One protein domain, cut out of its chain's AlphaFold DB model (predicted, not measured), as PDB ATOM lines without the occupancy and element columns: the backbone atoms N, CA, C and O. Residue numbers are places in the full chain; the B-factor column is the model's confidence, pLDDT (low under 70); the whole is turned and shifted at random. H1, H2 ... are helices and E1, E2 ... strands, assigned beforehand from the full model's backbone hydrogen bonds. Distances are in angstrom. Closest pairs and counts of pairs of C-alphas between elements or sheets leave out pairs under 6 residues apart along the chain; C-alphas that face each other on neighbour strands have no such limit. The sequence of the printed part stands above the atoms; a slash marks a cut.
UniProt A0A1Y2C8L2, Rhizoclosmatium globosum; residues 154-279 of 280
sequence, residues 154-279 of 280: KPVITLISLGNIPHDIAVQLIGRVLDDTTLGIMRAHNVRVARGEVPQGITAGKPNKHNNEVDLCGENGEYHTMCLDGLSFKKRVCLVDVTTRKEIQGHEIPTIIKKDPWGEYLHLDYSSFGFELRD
ATOM      1  N   LYS A 154     -21.842 -47.600  47.066       96.81
ATOM      2  CA  LYS A 154     -22.423 -47.775  45.730       96.81
ATOM      3  C   LYS A 154     -22.420 -46.449  44.966       96.81
ATOM      4  O   LYS A 154     -23.489 -45.869  44.759       96.81
ATOM      5  N   PRO A 155     -21.246 -45.923  44.564       96.62
ATOM      6  CA  PRO A 155     -21.187 -44.708  43.769       96.62
ATOM      7  C   PRO A 155     -21.531 -45.026  42.325       96.62
ATOM      8  O   PRO A 155     -20.797 -45.751  41.671       96.62
ATOM      9  N   VAL A 156     -22.626 -44.485  41.808       96.12
ATOM     10  CA  VAL A 156     -22.943 -44.551  40.379       96.12
ATOM     11  C   VAL A 156     -22.187 -43.449  39.652       96.12
ATOM     12  O   VAL A 156     -22.169 -42.320  40.135       96.12
ATOM     13  N   ILE A 157     -21.571 -43.757  38.510       97.00
ATOM     14  CA  ILE A 157     -20.910 -42.778  37.638       97.00
ATOM     15  C   ILE A 157     -21.982 -41.988  36.887       97.00
ATOM     16  O   ILE A 157     -22.785 -42.564  36.155       97.00
ATOM     17  N   THR A 158     -22.019 -40.669  37.074       94.31
ATOM     18  CA  THR A 158     -23.161 -39.826  36.664       94.31
ATOM     19  C   THR A 158     -22.828 -38.803  35.588       94.31
ATOM     20  O   THR A 158     -23.715 -38.323  34.880       94.31
ATOM     21  N   LEU A 159     -21.547 -38.485  35.450       94.62
ATOM     22  CA  LEU A 159     -21.011 -37.546  34.477       94.62
ATOM     23  C   LEU A 159     -19.596 -38.000  34.132       94.62
ATOM     24  O   LEU A 159     -18.834 -38.333  35.033       94.62
ATOM     25  N   ILE A 160     -19.244 -38.000  32.853       96.56
ATOM     26  CA  ILE A 160     -17.905 -38.306  32.349       96.56
ATOM     27  C   ILE A 160     -17.462 -37.186  31.410       96.56
ATOM     28  O   ILE A 160     -18.197 -36.811  30.496       96.56
ATOM     29  N   SER A 161     -16.253 -36.666  31.611       95.69
ATOM     30  CA  SER A 161     -15.623 -35.719  30.689       95.69
ATOM     31  C   SER A 161     -15.172 -36.445  29.423       95.69
ATOM     32  O   SER A 161     -14.241 -37.248  29.466       95.69
ATOM     33  N   LEU A 162     -15.780 -36.126  28.276       95.56
ATOM     34  CA  LEU A 162     -15.383 -36.674  26.971       95.56
ATOM     35  C   LEU A 162     -14.078 -36.048  26.446       95.56
ATOM     36  O   LEU A 162     -13.500 -36.514  25.460       95.56
ATOM     37  N   GLY A 163     -13.582 -35.004  27.113       95.06
ATOM     38  CA  GLY A 163     -12.218 -34.514  26.938       95.06
ATOM     39  C   GLY A 163     -11.179 -35.397  27.629       95.06
ATOM     40  O   GLY A 163     -10.071 -35.514  27.120       95.06
ATOM     41  N   ASN A 164     -11.526 -36.047  28.743       96.00
ATOM     42  CA  ASN A 164     -10.598 -36.879  29.515       96.00
ATOM     43  C   ASN A 164     -10.715 -38.366  29.166       96.00
ATOM     44  O   ASN A 164      -9.703 -39.035  29.002       96.00
ATOM     45  N   ILE A 165     -11.939 -38.872  29.003       97.25
ATOM     46  CA  ILE A 165     -12.218 -40.282  28.726       97.25
ATOM     47  C   ILE A 165     -12.769 -40.423  27.295       97.25
ATOM     48  O   ILE A 165     -13.713 -39.711  26.936       97.25
ATOM     49  N   PRO A 166     -12.233 -41.342  26.467       95.94
ATOM     50  CA  PRO A 166     -12.787 -41.648  25.149       95.94
ATOM     51  C   PRO A 166     -14.250 -42.089  25.196       95.94
ATOM     52  O   PRO A 166     -14.671 -42.784  26.120       95.94
ATOM     53  N   HIS A 167     -15.028 -41.753  24.164       95.25
ATOM     54  CA  HIS A 167     -16.458 -42.074  24.127       95.25
ATOM     55  C   HIS A 167     -16.740 -43.586  24.221       95.25
ATOM     56  O   HIS A 167     -17.675 -43.985  24.912       95.25
ATOM     57  N   ASP A 168     -15.929 -44.437  23.579       95.38
ATOM     58  CA  ASP A 168     -16.053 -45.904  23.642       95.38
ATOM     59  C   ASP A 168     -15.868 -46.451  25.062       95.38
ATOM     60  O   ASP A 168     -16.493 -47.446  25.422       95.38
ATOM     61  N   ILE A 169     -15.053 -45.788  25.883       97.88
ATOM     62  CA  ILE A 169     -14.874 -46.122  27.297       97.88
ATOM     63  C   ILE A 169     -16.001 -45.512  28.136       97.88
ATOM     64  O   ILE A 169     -16.587 -46.198  28.970       97.88
ATOM     65  N   ALA A 170     -16.363 -44.253  27.884       97.44
ATOM     66  CA  ALA A 170     -17.373 -43.524  28.651       97.44
ATOM     67  C   ALA A 170     -18.741 -44.231  28.662       97.44
ATOM     68  O   ALA A 170     -19.348 -44.380  29.724       97.44
ATOM     69  N   VAL A 171     -19.202 -44.740  27.512       96.69
ATOM     70  CA  VAL A 171     -20.495 -45.451  27.415       96.69
ATOM     71  C   VAL A 171     -20.528 -46.774  28.184       96.69
ATOM     72  O   VAL A 171     -21.603 -47.251  28.538       96.69
ATOM     73  N   GLN A 172     -19.367 -47.366  28.478       97.25
ATOM     74  CA  GLN A 172     -19.267 -48.589  29.281       97.25
ATOM     75  C   GLN A 172     -19.292 -48.317  30.793       97.25
ATOM     76  O   GLN A 172     -19.424 -49.263  31.576       97.25
ATOM     77  N   LEU A 173     -19.145 -47.050  31.197       97.81
ATOM     78  CA  LEU A 173     -19.004 -46.607  32.585       97.81
ATOM     79  C   LEU A 173     -20.239 -45.853  33.096       97.81
ATOM     80  O   LEU A 173     -20.675 -46.092  34.221       97.81
ATOM     81  N   ILE A 174     -20.795 -44.945  32.290       97.00
ATOM     82  CA  ILE A 174     -21.907 -44.072  32.690       97.00
ATOM     83  C   ILE A 174     -23.117 -44.882  33.195       97.00
ATOM     84  O   ILE A 174     -23.472 -45.916  32.633       97.00
ATOM     85  N   GLY A 175     -23.734 -44.430  34.287       95.75
ATOM     86  CA  GLY A 175     -24.901 -45.067  34.910       95.75
ATOM     87  C   GLY A 175     -24.590 -46.321  35.731       95.75
ATOM     88  O   GLY A 175     -25.471 -46.832  36.425       95.75
ATOM     89  N   ARG A 176     -23.348 -46.815  35.713       96.62
ATOM     90  CA  ARG A 176     -22.939 -48.007  36.466       96.62
ATOM     91  C   ARG A 176     -22.306 -47.647  37.801       96.62
ATOM     92  O   ARG A 176     -21.742 -46.568  37.973       96.62
ATOM     93  N   VAL A 177     -22.390 -48.583  38.742       96.38
ATOM     94  CA  VAL A 177     -21.679 -48.496  40.020       96.38
ATOM     95  C   VAL A 177     -20.174 -48.599  39.770       96.38
ATOM     96  O   VAL A 177     -19.736 -49.468  39.020       96.38
ATOM     97  N   LEU A 178     -19.398 -47.736  40.421       97.00
ATOM     98  CA  LEU A 178     -17.947 -47.801  40.491       97.00
ATOM     99  C   LEU A 178     -17.542 -49.018  41.336       97.00
ATOM    100  O   LEU A 178     -17.446 -48.956  42.562       97.00
ATOM    101  N   ASP A 179     -17.355 -50.139  40.655       95.81
ATOM    102  CA  ASP A 179     -16.961 -51.437  41.190       95.81
ATOM    103  C   ASP A 179     -15.784 -52.039  40.403       95.81
ATOM    104  O   ASP A 179     -15.245 -51.421  39.480       95.81
ATOM    105  N   ASP A 180     -15.395 -53.272  40.737       96.44
ATOM    106  CA  ASP A 180     -14.290 -53.980  40.080       96.44
ATOM    107  C   ASP A 180     -14.461 -54.106  38.559       96.44
ATOM    108  O   ASP A 180     -13.468 -54.105  37.831       96.44
ATOM    109  N   THR A 181     -15.699 -54.151  38.059       97.00
ATOM    110  CA  THR A 181     -15.970 -54.224  36.620       97.00
ATOM    111  C   THR A 181     -15.638 -52.898  35.945       97.00
ATOM    112  O   THR A 181     -14.894 -52.867  34.965       97.00
ATOM    113  N   THR A 182     -16.156 -51.788  36.474       97.62
ATOM    114  CA  THR A 182     -15.858 -50.449  35.930       97.62
ATOM    115  C   THR A 182     -14.395 -50.049  36.115       97.62
ATOM    116  O   THR A 182     -13.793 -49.487  35.201       97.62
ATOM    117  N   LEU A 183     -13.777 -50.423  37.241       98.25
ATOM    118  CA  LEU A 183     -12.348 -50.229  37.474       98.25
ATOM    119  C   LEU A 183     -11.515 -51.068  36.498       98.25
ATOM    120  O   LEU A 183     -10.501 -50.592  35.998       98.25
ATOM    121  N   GLY A 184     -11.949 -52.291  36.182       98.50
ATOM    122  CA  GLY A 184     -11.323 -53.132  35.162       98.50
ATOM    123  C   GLY A 184     -11.329 -52.481  33.777       98.50
ATOM    124  O   GLY A 184     -10.308 -52.505  33.093       98.50
ATOM    125  N   ILE A 185     -12.434 -51.831  33.396       98.56
ATOM    126  CA  ILE A 185     -12.540 -51.068  32.141       98.56
ATOM    127  C   ILE A 185     -11.530 -49.909  32.120       98.56
ATOM    128  O   ILE A 185     -10.775 -49.773  31.154       98.56
ATOM    129  N   MET A 186     -11.465 -49.110  33.191       98.50
ATOM    130  CA  MET A 186     -10.507 -47.998  33.296       98.50
ATOM    131  C   MET A 186      -9.055 -48.494  33.258       98.50
ATOM    132  O   MET A 186      -8.238 -47.969  32.508       98.50
ATOM    133  N   ARG A 187      -8.729 -49.565  33.993       98.50
ATOM    134  CA  ARG A 187      -7.383 -50.163  33.986       98.50
ATOM    135  C   ARG A 187      -6.997 -50.706  32.616       98.50
ATOM    136  O   ARG A 187      -5.866 -50.507  32.187       98.50
ATOM    137  N   ALA A 188      -7.918 -51.367  31.915       98.62
ATOM    138  CA  ALA A 188      -7.670 -51.849  30.559       98.62
ATOM    139  C   ALA A 188      -7.383 -50.686  29.596       98.62
ATOM    140  O   ALA A 188      -6.492 -50.792  28.753       98.62
ATOM    141  N   HIS A 189      -8.087 -49.561  29.749       98.31
ATOM    142  CA  HIS A 189      -7.775 -48.341  29.013       98.31
ATOM    143  C   HIS A 189      -6.383 -47.791  29.367       98.31
ATOM    144  O   HIS A 189      -5.596 -47.538  28.457       98.31
ATOM    145  N   ASN A 190      -6.019 -47.718  30.650       98.44
ATOM    146  CA  ASN A 190      -4.688 -47.261  31.073       98.44
ATOM    147  C   ASN A 190      -3.564 -48.158  30.525       98.44
ATOM    148  O   ASN A 190      -2.524 -47.656  30.112       98.44
ATOM    149  N   VAL A 191      -3.781 -49.475  30.412       98.56
ATOM    150  CA  VAL A 191      -2.822 -50.384  29.754       98.56
ATOM    151  C   VAL A 191      -2.622 -50.026  28.276       98.56
ATOM    152  O   VAL A 191      -1.487 -50.050  27.800       98.56
ATOM    153  N   ARG A 192      -3.691 -49.676  27.545       98.19
ATOM    154  CA  ARG A 192      -3.586 -49.210  26.146       98.19
ATOM    155  C   ARG A 192      -2.787 -47.907  26.063       98.19
ATOM    156  O   ARG A 192      -1.924 -47.771  25.197       98.19
ATOM    157  N   VAL A 193      -3.043 -46.972  26.980       98.12
ATOM    158  CA  VAL A 193      -2.304 -45.704  27.085       98.12
ATOM    159  C   VAL A 193      -0.815 -45.956  27.332       98.12
ATOM    160  O   VAL A 193       0.016 -45.466  26.569       98.12
ATOM    161  N   ALA A 194      -0.469 -46.790  28.315       97.94
ATOM    162  CA  ALA A 194       0.917 -47.123  28.652       97.94
ATOM    163  C   ALA A 194       1.684 -47.799  27.498       97.94
ATOM    164  O   ALA A 194       2.909 -47.712  27.424       97.94
ATOM    165  N   ARG A 195       0.974 -48.456  26.573       98.06
ATOM    166  CA  ARG A 195       1.542 -49.052  25.353       98.06
ATOM    167  C   ARG A 195       1.646 -48.081  24.173       98.06
ATOM    168  O   ARG A 195       2.133 -48.473  23.116       98.06
ATOM    169  N   GLY A 196       1.191 -46.837  24.326       97.19
ATOM    170  CA  GLY A 196       1.149 -45.851  23.246       97.19
ATOM    171  C   GLY A 196       0.086 -46.145  22.182       97.19
ATOM    172  O   GLY A 196       0.161 -45.617  21.076       97.19
ATOM    173  N   GLU A 197      -0.905 -46.987  22.493       97.38
ATOM    174  CA  GLU A 197      -1.962 -47.399  21.556       97.38
ATOM    175  C   GLU A 197      -3.098 -46.369  21.459       97.38
ATOM    176  O   GLU A 197      -3.967 -46.477  20.592       97.38
ATOM    177  N   VAL A 198      -3.122 -45.382  22.359       97.00
ATOM    178  CA  VAL A 198      -4.129 -44.317  22.378       97.00
ATOM    179  C   VAL A 198      -3.463 -42.996  21.991       97.00
ATOM    180  O   VAL A 198      -2.756 -42.411  22.811       97.00
ATOM    181  N   PRO A 199      -3.635 -42.523  20.745       93.56
ATOM    182  CA  PRO A 199      -3.038 -41.270  20.309       93.56
ATOM    183  C   PRO A 199      -3.775 -40.062  20.895       93.56
ATOM    184  O   PRO A 199      -4.967 -40.113  21.202       93.56
ATOM    185  N   GLN A 200      -3.061 -38.940  20.980       94.31
ATOM    186  CA  GLN A 200      -3.638 -37.634  21.285       94.31
ATOM    187  C   GLN A 200      -4.685 -37.263  20.226       94.31
ATOM    188  O   GLN A 200      -4.363 -37.148  19.042       94.31
ATOM    189  N   GLY A 201      -5.931 -37.047  20.649       92.94
ATOM    190  CA  GLY A 201      -7.013 -36.602  19.774       92.94
ATOM    191  C   GLY A 201      -7.444 -35.163  20.049       92.94
ATOM    192  O   GLY A 201      -6.814 -34.436  20.823       92.94
ATOM    193  N   ILE A 202      -8.556 -34.772  19.428       91.88
ATOM    194  CA  ILE A 202      -9.223 -33.484  19.627       91.88
ATOM    195  C   ILE A 202     -10.652 -33.739  20.115       91.88
ATOM    196  O   ILE A 202     -11.386 -34.502  19.490       91.88
ATOM    197  N   THR A 203     -11.064 -33.050  21.178       87.88
ATOM    198  CA  THR A 203     -12.460 -32.984  21.641       87.88
ATOM    199  C   THR A 203     -12.864 -31.513  21.721       87.88
ATOM    200  O   THR A 203     -12.114 -30.694  22.249       87.88
ATOM    201  N   ALA A 204     -14.027 -31.155  21.166       84.25
ATOM    202  CA  ALA A 204     -14.533 -29.774  21.148       84.25
ATOM    203  C   ALA A 204     -13.502 -28.716  20.676       84.25
ATOM    204  O   ALA A 204     -13.423 -27.611  21.213       84.25
ATOM    205  N   GLY A 205     -12.682 -29.058  19.674       85.25
ATOM    206  CA  GLY A 205     -11.681 -28.151  19.095       85.25
ATOM    207  C   GLY A 205     -10.411 -27.942  19.931       85.25
ATOM    208  O   GLY A 205      -9.579 -27.120  19.556       85.25
ATOM    209  N   LYS A 206     -10.231 -28.680  21.034       88.56
ATOM    210  CA  LYS A 206      -9.027 -28.650  21.882       88.56
ATOM    211  C   LYS A 206      -8.374 -30.039  21.940       88.56
ATOM    212  O   LYS A 206      -9.093 -31.034  21.809       88.56
ATOM    213  N   PRO A 207      -7.050 -30.142  22.156       93.44
ATOM    214  CA  PRO A 207      -6.419 -31.413  22.506       93.44
ATOM    215  C   PRO A 207      -7.152 -32.074  23.671       93.44
ATOM    216  O   PRO A 207      -7.408 -31.432  24.692       93.44
ATOM    217  N   ASN A 208      -7.543 -33.332  23.489       94.50
ATOM    218  CA  ASN A 208      -8.143 -34.127  24.556       94.50
ATOM    219  C   ASN A 208      -7.059 -34.685  25.498       94.50
ATOM    220  O   ASN A 208      -5.900 -34.291  25.418       94.50
ATOM    221  N   LYS A 209      -7.410 -35.559  26.432       95.75
ATOM    222  CA  LYS A 209      -6.458 -36.239  27.324       95.75
ATOM    223  C   LYS A 209      -6.612 -37.755  27.249       95.75
ATOM    224  O   LYS A 209      -6.320 -38.459  28.203       95.75
ATOM    225  N   HIS A 210      -7.093 -38.262  26.115       96.19
ATOM    226  CA  HIS A 210      -7.374 -39.691  25.923       96.19
ATOM    227  C   HIS A 210      -6.115 -40.558  25.977       96.19
ATOM    228  O   HIS A 210      -6.192 -41.749  26.244       96.19
ATOM    229  N   ASN A 211      -4.960 -39.960  25.706       96.00
ATOM    230  CA  ASN A 211      -3.634 -40.557  25.813       96.00
ATOM    231  C   ASN A 211      -3.011 -40.409  27.213       96.00
ATOM    232  O   ASN A 211      -1.826 -40.692  27.369       96.00
ATOM    233  N   ASN A 212      -3.774 -39.954  28.210       97.00
ATOM    234  CA  ASN A 212      -3.373 -39.968  29.612       97.00
ATOM    235  C   ASN A 212      -4.085 -41.116  30.329       97.00
ATOM    236  O   ASN A 212      -5.199 -41.494  29.971       97.00
ATOM    237  N   GLU A 213      -3.448 -41.656  31.363       97.44
ATOM    238  CA  GLU A 213      -4.117 -42.609  32.240       97.44
ATOM    239  C   GLU A 213      -5.286 -41.930  32.964       97.44
ATOM    240  O   GLU A 213      -5.178 -40.797  33.431       97.44
ATOM    241  N   VAL A 214      -6.402 -42.645  33.067       97.44
ATOM    242  CA  VAL A 214      -7.562 -42.250  33.866       97.44
ATOM    243  C   VAL A 214      -7.226 -42.451  35.340       97.44
ATOM    244  O   VAL A 214      -6.880 -43.573  35.735       97.44
ATOM    245  N   ASP A 215      -7.369 -41.406  36.164       97.00
ATOM    246  CA  ASP A 215      -7.321 -41.570  37.617       97.00
ATOM    247  C   ASP A 215      -8.523 -42.421  38.050       97.00
ATOM    248  O   ASP A 215      -9.687 -42.095  37.804       97.00
ATOM    249  N   LEU A 216      -8.240 -43.547  38.704       97.19
ATOM    250  CA  LEU A 216      -9.264 -44.489  39.145       97.19
ATOM    251  C   LEU A 216     -10.179 -43.917  40.231       97.19
ATOM    252  O   LEU A 216     -11.260 -44.462  40.438       97.19
ATOM    253  N   CYS A 217      -9.778 -42.833  40.894       96.38
ATOM    254  CA  CYS A 217     -10.608 -42.038  41.793       96.38
ATOM    255  C   CYS A 217     -11.217 -40.801  41.105       96.38
ATOM    256  O   CYS A 217     -11.986 -40.092  41.744       96.38
ATOM    257  N   GLY A 218     -10.933 -40.538  39.825       94.69
ATOM    258  CA  GLY A 218     -11.524 -39.433  39.060       94.69
ATOM    259  C   GLY A 218     -11.129 -38.029  39.538       94.69
ATOM    260  O   GLY A 218     -11.887 -37.082  39.329       94.69
ATOM    261  N   GLU A 219      -9.986 -37.903  40.218       91.44
ATOM    262  CA  GLU A 219      -9.526 -36.663  40.864       91.44
ATOM    263  C   GLU A 219      -9.241 -35.529  39.862       91.44
ATOM    264  O   GLU A 219      -9.393 -34.353  40.185       91.44
ATOM    265  N   ASN A 220      -8.903 -35.849  38.607       90.06
ATOM    266  CA  ASN A 220      -8.555 -34.863  37.576       90.06
ATOM    267  C   ASN A 220      -9.756 -34.470  36.695       90.06
ATOM    268  O   ASN A 220      -9.592 -33.991  35.561       90.06
ATOM    269  N   GLY A 221     -10.976 -34.665  37.205       90.00
ATOM    270  CA  GLY A 221     -12.222 -34.318  36.523       90.00
ATOM    271  C   GLY A 221     -12.607 -35.303  35.417       90.00
ATOM    272  O   GLY A 221     -13.284 -34.933  34.456       90.00
ATOM    273  N   GLU A 222     -12.138 -36.549  35.486       95.44
ATOM    274  CA  GLU A 222     -12.506 -37.602  34.542       95.44
ATOM    275  C   GLU A 222     -13.996 -37.934  34.637       95.44
ATOM    276  O   GLU A 222     -14.667 -38.046  33.607       95.44
ATOM    277  N   TYR A 223     -14.524 -38.050  35.858       96.06
ATOM    278  CA  TYR A 223     -15.923 -38.382  36.088       96.06
ATOM    279  C   TYR A 223     -16.435 -37.922  37.464       96.06
ATOM    280  O   TYR A 223     -15.677 -37.801  38.424       96.06
ATOM    281  N   HIS A 224     -17.750 -37.726  37.574       94.75
ATOM    282  CA  HIS A 224     -18.451 -37.539  38.847       94.75
ATOM    283  C   HIS A 224     -19.270 -38.774  39.206       94.75
ATOM    284  O   HIS A 224     -19.622 -39.595  38.354       94.75
ATOM    285  N   THR A 225     -19.570 -38.899  40.497       95.56
ATOM    286  CA  THR A 225     -20.374 -39.998  41.024       95.56
ATOM    287  C   THR A 225     -21.433 -39.497  41.984       95.56
ATOM    288  O   THR A 225     -21.232 -38.489  42.652       95.56
ATOM    289  N   MET A 226     -22.509 -40.266  42.122       94.56
ATOM    290  CA  MET A 226     -23.508 -40.120  43.175       94.56
ATOM    291  C   MET A 226     -23.596 -41.416  43.980       94.56
ATOM    292  O   MET A 226     -23.809 -42.487  43.411       94.56
ATOM    293  N   CYS A 227     -23.424 -41.345  45.300       96.06
ATOM    294  CA  CYS A 227     -23.472 -42.531  46.156       96.06
ATOM    295  C   CYS A 227     -24.914 -42.903  46.514       96.06
ATOM    296  O   CYS A 227     -25.588 -42.165  47.230       96.06
ATOM    297  N   LEU A 228     -25.381 -44.048  46.026       95.94
ATOM    298  CA  LEU A 228     -26.751 -44.513  46.256       95.94
ATOM    299  C   LEU A 228     -26.915 -45.248  47.588       95.94
ATOM    300  O   LEU A 228     -27.997 -45.254  48.170       95.94
ATOM    301  N   ASP A 229     -25.844 -45.878  48.063       96.94
ATOM    302  CA  ASP A 229     -25.840 -46.666  49.290       96.94
ATOM    303  C   ASP A 229     -24.414 -46.798  49.852       96.94
ATOM    304  O   ASP A 229     -23.431 -46.449  49.190       96.94
ATOM    305  N   GLY A 230     -24.308 -47.298  51.079       96.06
ATOM    306  CA  GLY A 230     -23.069 -47.522  51.818       96.06
ATOM    307  C   GLY A 230     -23.353 -47.974  53.247       96.06
ATOM    308  O   GLY A 230     -24.495 -47.943  53.703       96.06
ATOM    309  N   LEU A 231     -22.331 -48.384  53.996       96.00
ATOM    310  CA  LEU A 231     -22.494 -48.932  55.346       96.00
ATOM    311  C   LEU A 231     -23.291 -48.004  56.284       96.00
ATOM    312  O   LEU A 231     -24.186 -48.474  56.986       96.00
ATOM    313  N   SER A 232     -23.025 -46.695  56.259       95.50
ATOM    314  CA  SER A 232     -23.679 -45.700  57.121       95.50
ATOM    315  C   SER A 232     -25.080 -45.281  56.692       95.50
ATOM    316  O   SER A 232     -25.758 -44.612  57.476       95.50
ATOM    317  N   PHE A 233     -25.526 -45.642  55.490       97.38
ATOM    318  CA  PHE A 233     -26.890 -45.368  55.048       97.38
ATOM    319  C   PHE A 233     -27.887 -46.183  55.894       97.38
ATOM    320  O   PHE A 233     -27.679 -47.364  56.168       97.38
ATOM    321  N   LYS A 234     -28.982 -45.565  56.332       97.50
ATOM    322  CA  LYS A 234     -30.113 -46.222  57.015       97.50
ATOM    323  C   LYS A 234     -31.133 -46.769  56.014       97.50
ATOM    324  O   LYS A 234     -31.817 -47.741  56.307       97.50
ATOM    325  N   LYS A 235     -31.210 -46.139  54.843       97.44
ATOM    326  CA  LYS A 235     -32.001 -46.516  53.664       97.44
ATOM    327  C   LYS A 235     -31.135 -46.328  52.427       97.44
ATOM    328  O   LYS A 235     -30.225 -45.509  52.468       97.44
ATOM    329  N   ARG A 236     -31.423 -47.019  51.330       96.12
ATOM    330  CA  ARG A 236     -30.751 -46.784  50.044       96.12
ATOM    331  C   ARG A 236     -31.518 -45.758  49.213       96.12
ATOM    332  O   ARG A 236     -32.751 -45.723  49.252       96.12
ATOM    333  N   VAL A 237     -30.797 -44.944  48.447       96.00
ATOM    334  CA  VAL A 237     -31.376 -44.017  47.468       96.00
ATOM    335  C   VAL A 237     -31.505 -44.743  46.132       96.00
ATOM    336  O   VAL A 237     -30.526 -45.247  45.591       96.00
ATOM    337  N   CYS A 238     -32.717 -44.813  45.599       94.62
ATOM    338  CA  CYS A 238     -33.028 -45.492  44.346       94.62
ATOM    339  C   CYS A 238     -33.294 -44.474  43.247       94.62
ATOM    340  O   CYS A 238     -33.993 -43.488  43.480       94.62
ATOM    341  N   LEU A 239     -32.788 -44.751  42.047       93.75
ATOM    342  CA  LEU A 239     -33.196 -44.044  40.838       93.75
ATOM    343  C   LEU A 239     -34.476 -44.700  40.325       93.75
ATOM    344  O   LEU A 239     -34.525 -45.926  40.200       93.75
ATOM    345  N   VAL A 240     -35.515 -43.913  40.054       93.88
ATOM    346  CA  VAL A 240     -36.811 -44.443  39.613       93.88
ATOM    347  C   VAL A 240     -37.307 -43.748  38.359       93.88
ATOM    348  O   VAL A 240     -37.216 -42.530  38.236       93.88
ATOM    349  N   ASP A 241     -37.883 -44.511  37.443       90.62
ATOM    350  CA  ASP A 241     -38.595 -43.955  36.298       90.62
ATOM    351  C   ASP A 241     -39.768 -43.087  36.792       90.62
ATOM    352  O   ASP A 241     -40.579 -43.516  37.622       90.62
ATOM    353  N   VAL A 242     -39.857 -41.850  36.293       86.31
ATOM    354  CA  VAL A 242     -40.833 -40.862  36.791       86.31
ATOM    355  C   VAL A 242     -42.287 -41.255  36.528       86.31
ATOM    356  O   VAL A 242     -43.177 -40.778  37.229       86.31
ATOM    357  N   THR A 243     -42.538 -42.134  35.553       86.25
ATOM    358  CA  THR A 243     -43.888 -42.533  35.132       86.25
ATOM    359  C   THR A 243     -44.310 -43.850  35.779       86.25
ATOM    360  O   THR A 243     -45.400 -43.960  36.335       86.25
ATOM    361  N   THR A 244     -43.452 -44.865  35.723       90.06
ATOM    362  CA  THR A 244     -43.746 -46.229  36.181       90.06
ATOM    363  C   THR A 244     -43.352 -46.476  37.633       90.06
ATOM    364  O   THR A 244     -43.779 -47.481  38.202       90.06
ATOM    365  N   ARG A 245     -42.524 -45.601  38.230       88.62
ATOM    366  CA  ARG A 245     -41.924 -45.749  39.575       88.62
ATOM    367  C   ARG A 245     -41.068 -47.011  39.741       88.62
ATOM    368  O   ARG A 245     -40.667 -47.363  40.856       88.62
ATOM    369  N   LYS A 246     -40.769 -47.707  38.641       91.69
ATOM    370  CA  LYS A 246     -39.834 -48.829  38.640       91.69
ATOM    371  C   LYS A 246     -38.426 -48.305  38.858       91.69
ATOM    372  O   LYS A 246     -38.080 -47.217  38.409       91.69
ATOM    373  N   GLU A 247     -37.641 -49.086  39.582       93.00
ATOM    374  CA  GLU A 247     -36.227 -48.788  39.772       93.00
ATOM    375  C   GLU A 247     -35.483 -48.945  38.449       93.00
ATOM    376  O   GLU A 247     -35.755 -49.897  37.720       93.00
ATOM    377  N   ILE A 248     -34.565 -48.025  38.165       92.12
ATOM    378  CA  ILE A 248     -33.712 -48.052  36.974       92.12
ATOM    379  C   ILE A 248     -32.247 -48.154  37.394       92.12
ATOM    380  O   ILE A 248     -31.837 -47.561  38.396       92.12
ATOM    381  N   GLN A 249     -31.448 -48.912  36.643       87.19
ATOM    382  CA  GLN A 249     -30.034 -49.119  36.960       87.19
ATOM    383  C   GLN A 249     -29.173 -49.254  35.699       87.19
ATOM    384  O   GLN A 249     -29.619 -49.736  34.658       87.19
ATOM    385  N   GLY A 250     -27.895 -48.883  35.805       86.19
ATOM    386  CA  GLY A 250     -26.916 -49.150  34.754       86.19
ATOM    387  C   GLY A 250     -27.265 -48.467  33.432       86.19
ATOM    388  O   GLY A 250     -27.593 -47.283  33.391       86.19
ATOM    389  N   HIS A 251     -27.195 -49.238  32.347       80.88
ATOM    390  CA  HIS A 251     -27.439 -48.756  30.985       80.88
ATOM    391  C   HIS A 251     -28.908 -48.423  30.685       80.88
ATOM    392  O   HIS A 251     -29.193 -47.877  29.624       80.88
ATOM    393  N   GLU A 252     -29.839 -48.749  31.586       84.12
ATOM    394  CA  GLU A 252     -31.248 -48.366  31.439       84.12
ATOM    395  C   GLU A 252     -31.470 -46.876  31.711       84.12
ATOM    396  O   GLU A 252     -32.476 -46.318  31.279       84.12
ATOM    397  N   ILE A 253     -30.542 -46.228  32.426       86.94
ATOM    398  CA  ILE A 253     -30.654 -44.815  32.768       86.94
ATOM    399  C   ILE A 253     -30.374 -43.989  31.506       86.94
ATOM    400  O   ILE A 253     -29.270 -44.078  30.959       86.94
ATOM    401  N   PRO A 254     -31.322 -43.157  31.047       89.81
ATOM    402  CA  PRO A 254     -31.099 -42.319  29.882       89.81
ATOM    403  C   PRO A 254     -29.907 -41.376  30.081       89.81
ATOM    404  O   PRO A 254     -29.675 -40.844  31.169       89.81
ATOM    405  N   THR A 255     -29.143 -41.159  29.011       93.31
ATOM    406  CA  THR A 255     -27.955 -40.299  29.015       93.31
ATOM    407  C   THR A 255     -28.039 -39.250  27.921       93.31
ATOM    408  O   THR A 255     -28.546 -39.519  26.833       93.31
ATOM    409  N   ILE A 256     -27.453 -38.088  28.174       93.50
ATOM    410  CA  ILE A 256     -27.339 -36.980  27.231       93.50
ATOM    411  C   ILE A 256     -25.884 -36.531  27.120       93.50
ATOM    412  O   ILE A 256     -25.099 -36.658  28.063       93.50
ATOM    413  N   ILE A 257     -25.533 -35.964  25.968       92.75
ATOM    414  CA  ILE A 257     -24.275 -35.236  25.804       92.75
ATOM    415  C   ILE A 257     -24.552 -33.762  26.082       92.75
ATOM    416  O   ILE A 257     -25.331 -33.122  25.371       92.75
ATOM    417  N   LYS A 258     -23.905 -33.217  27.113       89.50
ATOM    418  CA  LYS A 258     -23.920 -31.785  27.419       89.50
ATOM    419  C   LYS A 258     -22.654 -31.133  26.876       89.50
ATOM    420  O   LYS A 258     -21.561 -31.677  27.018       89.50
ATOM    421  N   LYS A 259     -22.813 -29.961  26.267       88.25
ATOM    422  CA  LYS A 259     -21.718 -29.114  25.784       88.25
ATOM    423  C   LYS A 259     -21.827 -27.760  26.451       88.25
ATOM    424  O   LYS A 259     -22.877 -27.126  26.374       88.25
ATOM    425  N   ASP A 260     -20.746 -27.324  27.071       82.06
ATOM    426  CA  ASP A 260     -20.628 -26.003  27.670       82.06
ATOM    427  C   ASP A 260     -19.238 -25.408  27.347       82.06
ATOM    428  O   ASP A 260     -18.435 -26.046  26.657       82.06
ATOM    429  N   PRO A 261     -18.929 -24.167  27.767       81.06
ATOM    430  CA  PRO A 261     -17.625 -23.558  27.494       81.06
ATOM    431  C   PRO A 261     -16.419 -24.315  28.085       81.06
ATOM    432  O   PRO A 261     -15.283 -24.110  27.636       81.06
ATOM    433  N   TRP A 262     -16.649 -25.170  29.084       75.56
ATOM    434  CA  TRP A 262     -15.630 -25.918  29.819       75.56
ATOM    435  C   TRP A 262     -15.358 -27.289  29.203       75.56
ATOM    436  O   TRP A 262     -14.225 -27.769  29.288       75.56
ATOM    437  N   GLY A 263     -16.331 -27.880  28.505       85.12
ATOM    438  CA  GLY A 263     -16.110 -29.126  27.786       85.12
ATOM    439  C   GLY A 263     -17.354 -29.792  27.205       85.12
ATOM    440  O   GLY A 263     -18.436 -29.220  27.076       85.12
ATOM    441  N   GLU A 264     -17.151 -31.049  26.823       92.31
ATOM    442  CA  GLU A 264     -18.189 -31.966  26.367       92.31
ATOM    443  C   GLU A 264     -18.263 -33.133  27.357       92.31
ATOM    444  O   GLU A 264     -17.240 -33.734  27.696       92.31
ATOM    445  N   TYR A 265     -19.468 -33.438  27.835       93.31
ATOM    446  CA  TYR A 265     -19.695 -34.370  28.935       93.31
ATOM    447  C   TYR A 265     -20.803 -35.363  28.590       93.31
ATOM    448  O   TYR A 265     -21.886 -34.960  28.159       93.31
ATOM    449  N   LEU A 266     -20.556 -36.651  28.830       95.19
ATOM    450  CA  LEU A 266     -21.593 -37.682  28.829       95.19
ATOM    451  C   LEU A 266     -22.209 -37.742  30.226       95.19
ATOM    452  O   LEU A 266     -21.495 -37.935  31.205       95.19
ATOM    453  N   HIS A 267     -23.516 -37.538  30.330       93.31
ATOM    454  CA  HIS A 267     -24.165 -37.211  31.595       93.31
ATOM    455  C   HIS A 267     -25.526 -37.911  31.704       93.31
ATOM    456  O   HIS A 267     -26.246 -38.009  30.712       93.31
ATOM    457  N   LEU A 268     -25.920 -38.365  32.900       92.50
ATOM    458  CA  LEU A 268     -27.258 -38.941  33.117       92.50
ATOM    459  C   LEU A 268     -28.355 -37.898  32.903       92.50
ATOM    460  O   LEU A 268     -28.266 -36.776  33.393       92.50
ATOM    461  N   ASP A 269     -29.422 -38.238  32.201       90.94
ATOM    462  CA  ASP A 269     -30.520 -37.304  32.009       90.94
ATOM    463  C   ASP A 269     -31.385 -37.213  33.274       90.94
ATOM    464  O   ASP A 269     -32.357 -37.950  33.432       90.94
ATOM    465  N   TYR A 270     -31.047 -36.289  34.178       88.31
ATOM    466  CA  TYR A 270     -31.802 -36.056  35.416       88.31
ATOM    467  C   TYR A 270     -33.270 -35.656  35.185       88.31
ATOM    468  O   TYR A 270     -34.039 -35.664  36.138       88.31
ATOM    469  N   SER A 271     -33.683 -35.309  33.958       86.19
ATOM    470  CA  SER A 271     -35.098 -35.060  33.651       86.19
ATOM    471  C   SER A 271     -35.907 -36.344  33.425       86.19
ATOM    472  O   SER A 271     -37.137 -36.308  33.438       86.19
ATOM    473  N   SER A 272     -35.228 -37.480  33.250       86.00
ATOM    474  CA  SER A 272     -35.841 -38.763  32.897       86.00
ATOM    475  C   SER A 272     -36.132 -39.681  34.092       86.00
ATOM    476  O   SER A 272     -36.834 -40.681  33.941       86.00
ATOM    477  N   PHE A 273     -35.637 -39.351  35.289       91.12
ATOM    478  CA  PHE A 273     -35.817 -40.158  36.497       91.12
ATOM    479  C   PHE A 273     -35.941 -39.310  37.765       91.12
ATOM    480  O   PHE A 273     -35.525 -38.156  37.812       91.12
ATOM    481  N   GLY A 274     -36.528 -39.900  38.802       92.19
ATOM    482  CA  GLY A 274     -36.619 -39.345  40.147       92.19
ATOM    483  C   GLY A 274     -35.835 -40.165  41.169       92.19
ATOM    484  O   GLY A 274     -35.148 -41.133  40.829       92.19
ATOM    485  N   PHE A 275     -35.979 -39.787  42.438       93.44
ATOM    486  CA  PHE A 275     -35.304 -40.418  43.568       93.44
ATOM    487  C   PHE A 275     -36.312 -40.915  44.607       93.44
ATOM    488  O   PHE A 275     -37.316 -40.254  44.876       93.44
ATOM    489  N   GLU A 276     -36.038 -42.071  45.208       95.12
ATOM    490  CA  GLU A 276     -36.815 -42.628  46.320       95.12
ATOM    491  C   GLU A 276     -35.897 -43.225  47.387       95.12
ATOM    492  O   GLU A 276     -34.836 -43.761  47.071       95.12
ATOM    493  N   LEU A 277     -36.340 -43.210  48.647       96.25
ATOM    494  CA  LEU A 277     -35.696 -43.979  49.711       96.25
ATOM    495  C   LEU A 277     -36.365 -45.337  49.856       96.25
ATOM    496  O   LEU A 277     -37.581 -45.416  50.034       96.25
ATOM    497  N   ARG A 278     -35.562 -46.397  49.843       94.94
ATOM    498  CA  ARG A 278     -36.021 -47.772  50.071       94.94
ATOM    499  C   ARG A 278     -35.199 -48.433  51.164       94.94
ATOM    500  O   ARG A 278     -34.086 -48.000  51.463       94.94
ATOM    501  N   ASP A 279     -35.755 -49.475  51.763       93.31
ATOM    502  CA  ASP A 279     -35.003 -50.304  52.698       93.31
ATOM    503  C   ASP A 279     -33.866 -51.040  51.964       93.31
ATOM    504  O   ASP A 279     -33.896 -51.199  50.735       93.31
TER     505      ASP A 279
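Overview. This is residues 154 to 279 of the 280 residues of a protein of Rhizoclosmatium globosum (UniProt A0A1Y2C8L2). A twisted antiparallel sheet of four strands, E2, E1, E5 and E4, has the short helix H1 over one face, and the longer helix H2 folds back beside H1 without being on the sheet. At one end of the long axis a separate two-stranded ribbon, E3 and E6, makes a second small sheet; at the other end lie the far end of H2 and part of the long unnamed stretch 195 to 222. The printed part has 126 residues, with two named helices and six named strands in the order E1 H1 H2 E2 E3 E4 E5 E6. Its class is mixed, helices and strands, and under half of the residues are in named elements. It is compact, with a radius of gyration of the C-alphas of 15.6 A, yet elongated in outline, spanning 47 by 30 by 20 A.

Arrangement. In the larger sheet, E1 (residues 155 to 161) is an inner strand, antiparallel to the edge strand E2 (residues 223 to 227) at 160 degrees; N 158 and O 224 are 2.9 A apart. E1 is also antiparallel to E5 (residues 264 to 268) at 156 degrees, with N 160 and O 266 at 2.8 A. E5 forms a hairpin with the edge strand E4 (residues 255 to 259), antiparallel at 152 degrees, with N 256 and O 267 at 2.8 A. H1 (residues 167 to 173) is on this sheet at a height of 9.3 A, over E1 and only just over E5, on which 3 of its C-alphas fall. It runs along the strands, at 1 degree to E1 on the local plane; the closest C-alphas of the two are those of Ile 160 and Ala 170, 6.4 A apart. H2 (residues 180 to 194) touches H1, closest at the C-alphas of Leu 173 and Thr 182, 6.0 A; they form a helical hairpin, opposite ways at a shallow tilt of 27 degrees. H2 is not on the sheet. E3 (residues 236 to 241) and E6 (residues 273 to 278) are antiparallel at 145 degrees, with N 238 and O 276 at 2.8 A. E3 and E2 are only just apart, at 8.1 A. Every O i to N i+4 pair of H2 is within hydrogen-bond range, and 2 of 3 in H1.

Along the chain. E1 begins at C-alpha 155 (-21.187, -44.708, 43.769) and is 16.8 A long. H2 is 20.2 A long and ends at C-alpha 194 (0.917, -47.123, 28.652). E3 measures 16.1 A and E6 15.6 A, the latter ending at C-alpha 278 (-36.021, -47.772, 50.071).

Size, cuts and confidence. The C-alphas farthest apart, those of Arg 195 and Thr 243, are 46.9 A apart. The links H2 to E2 and E3 to E4 are long. The printed part has no cut, and no printed residue is under 70 in pLDDT.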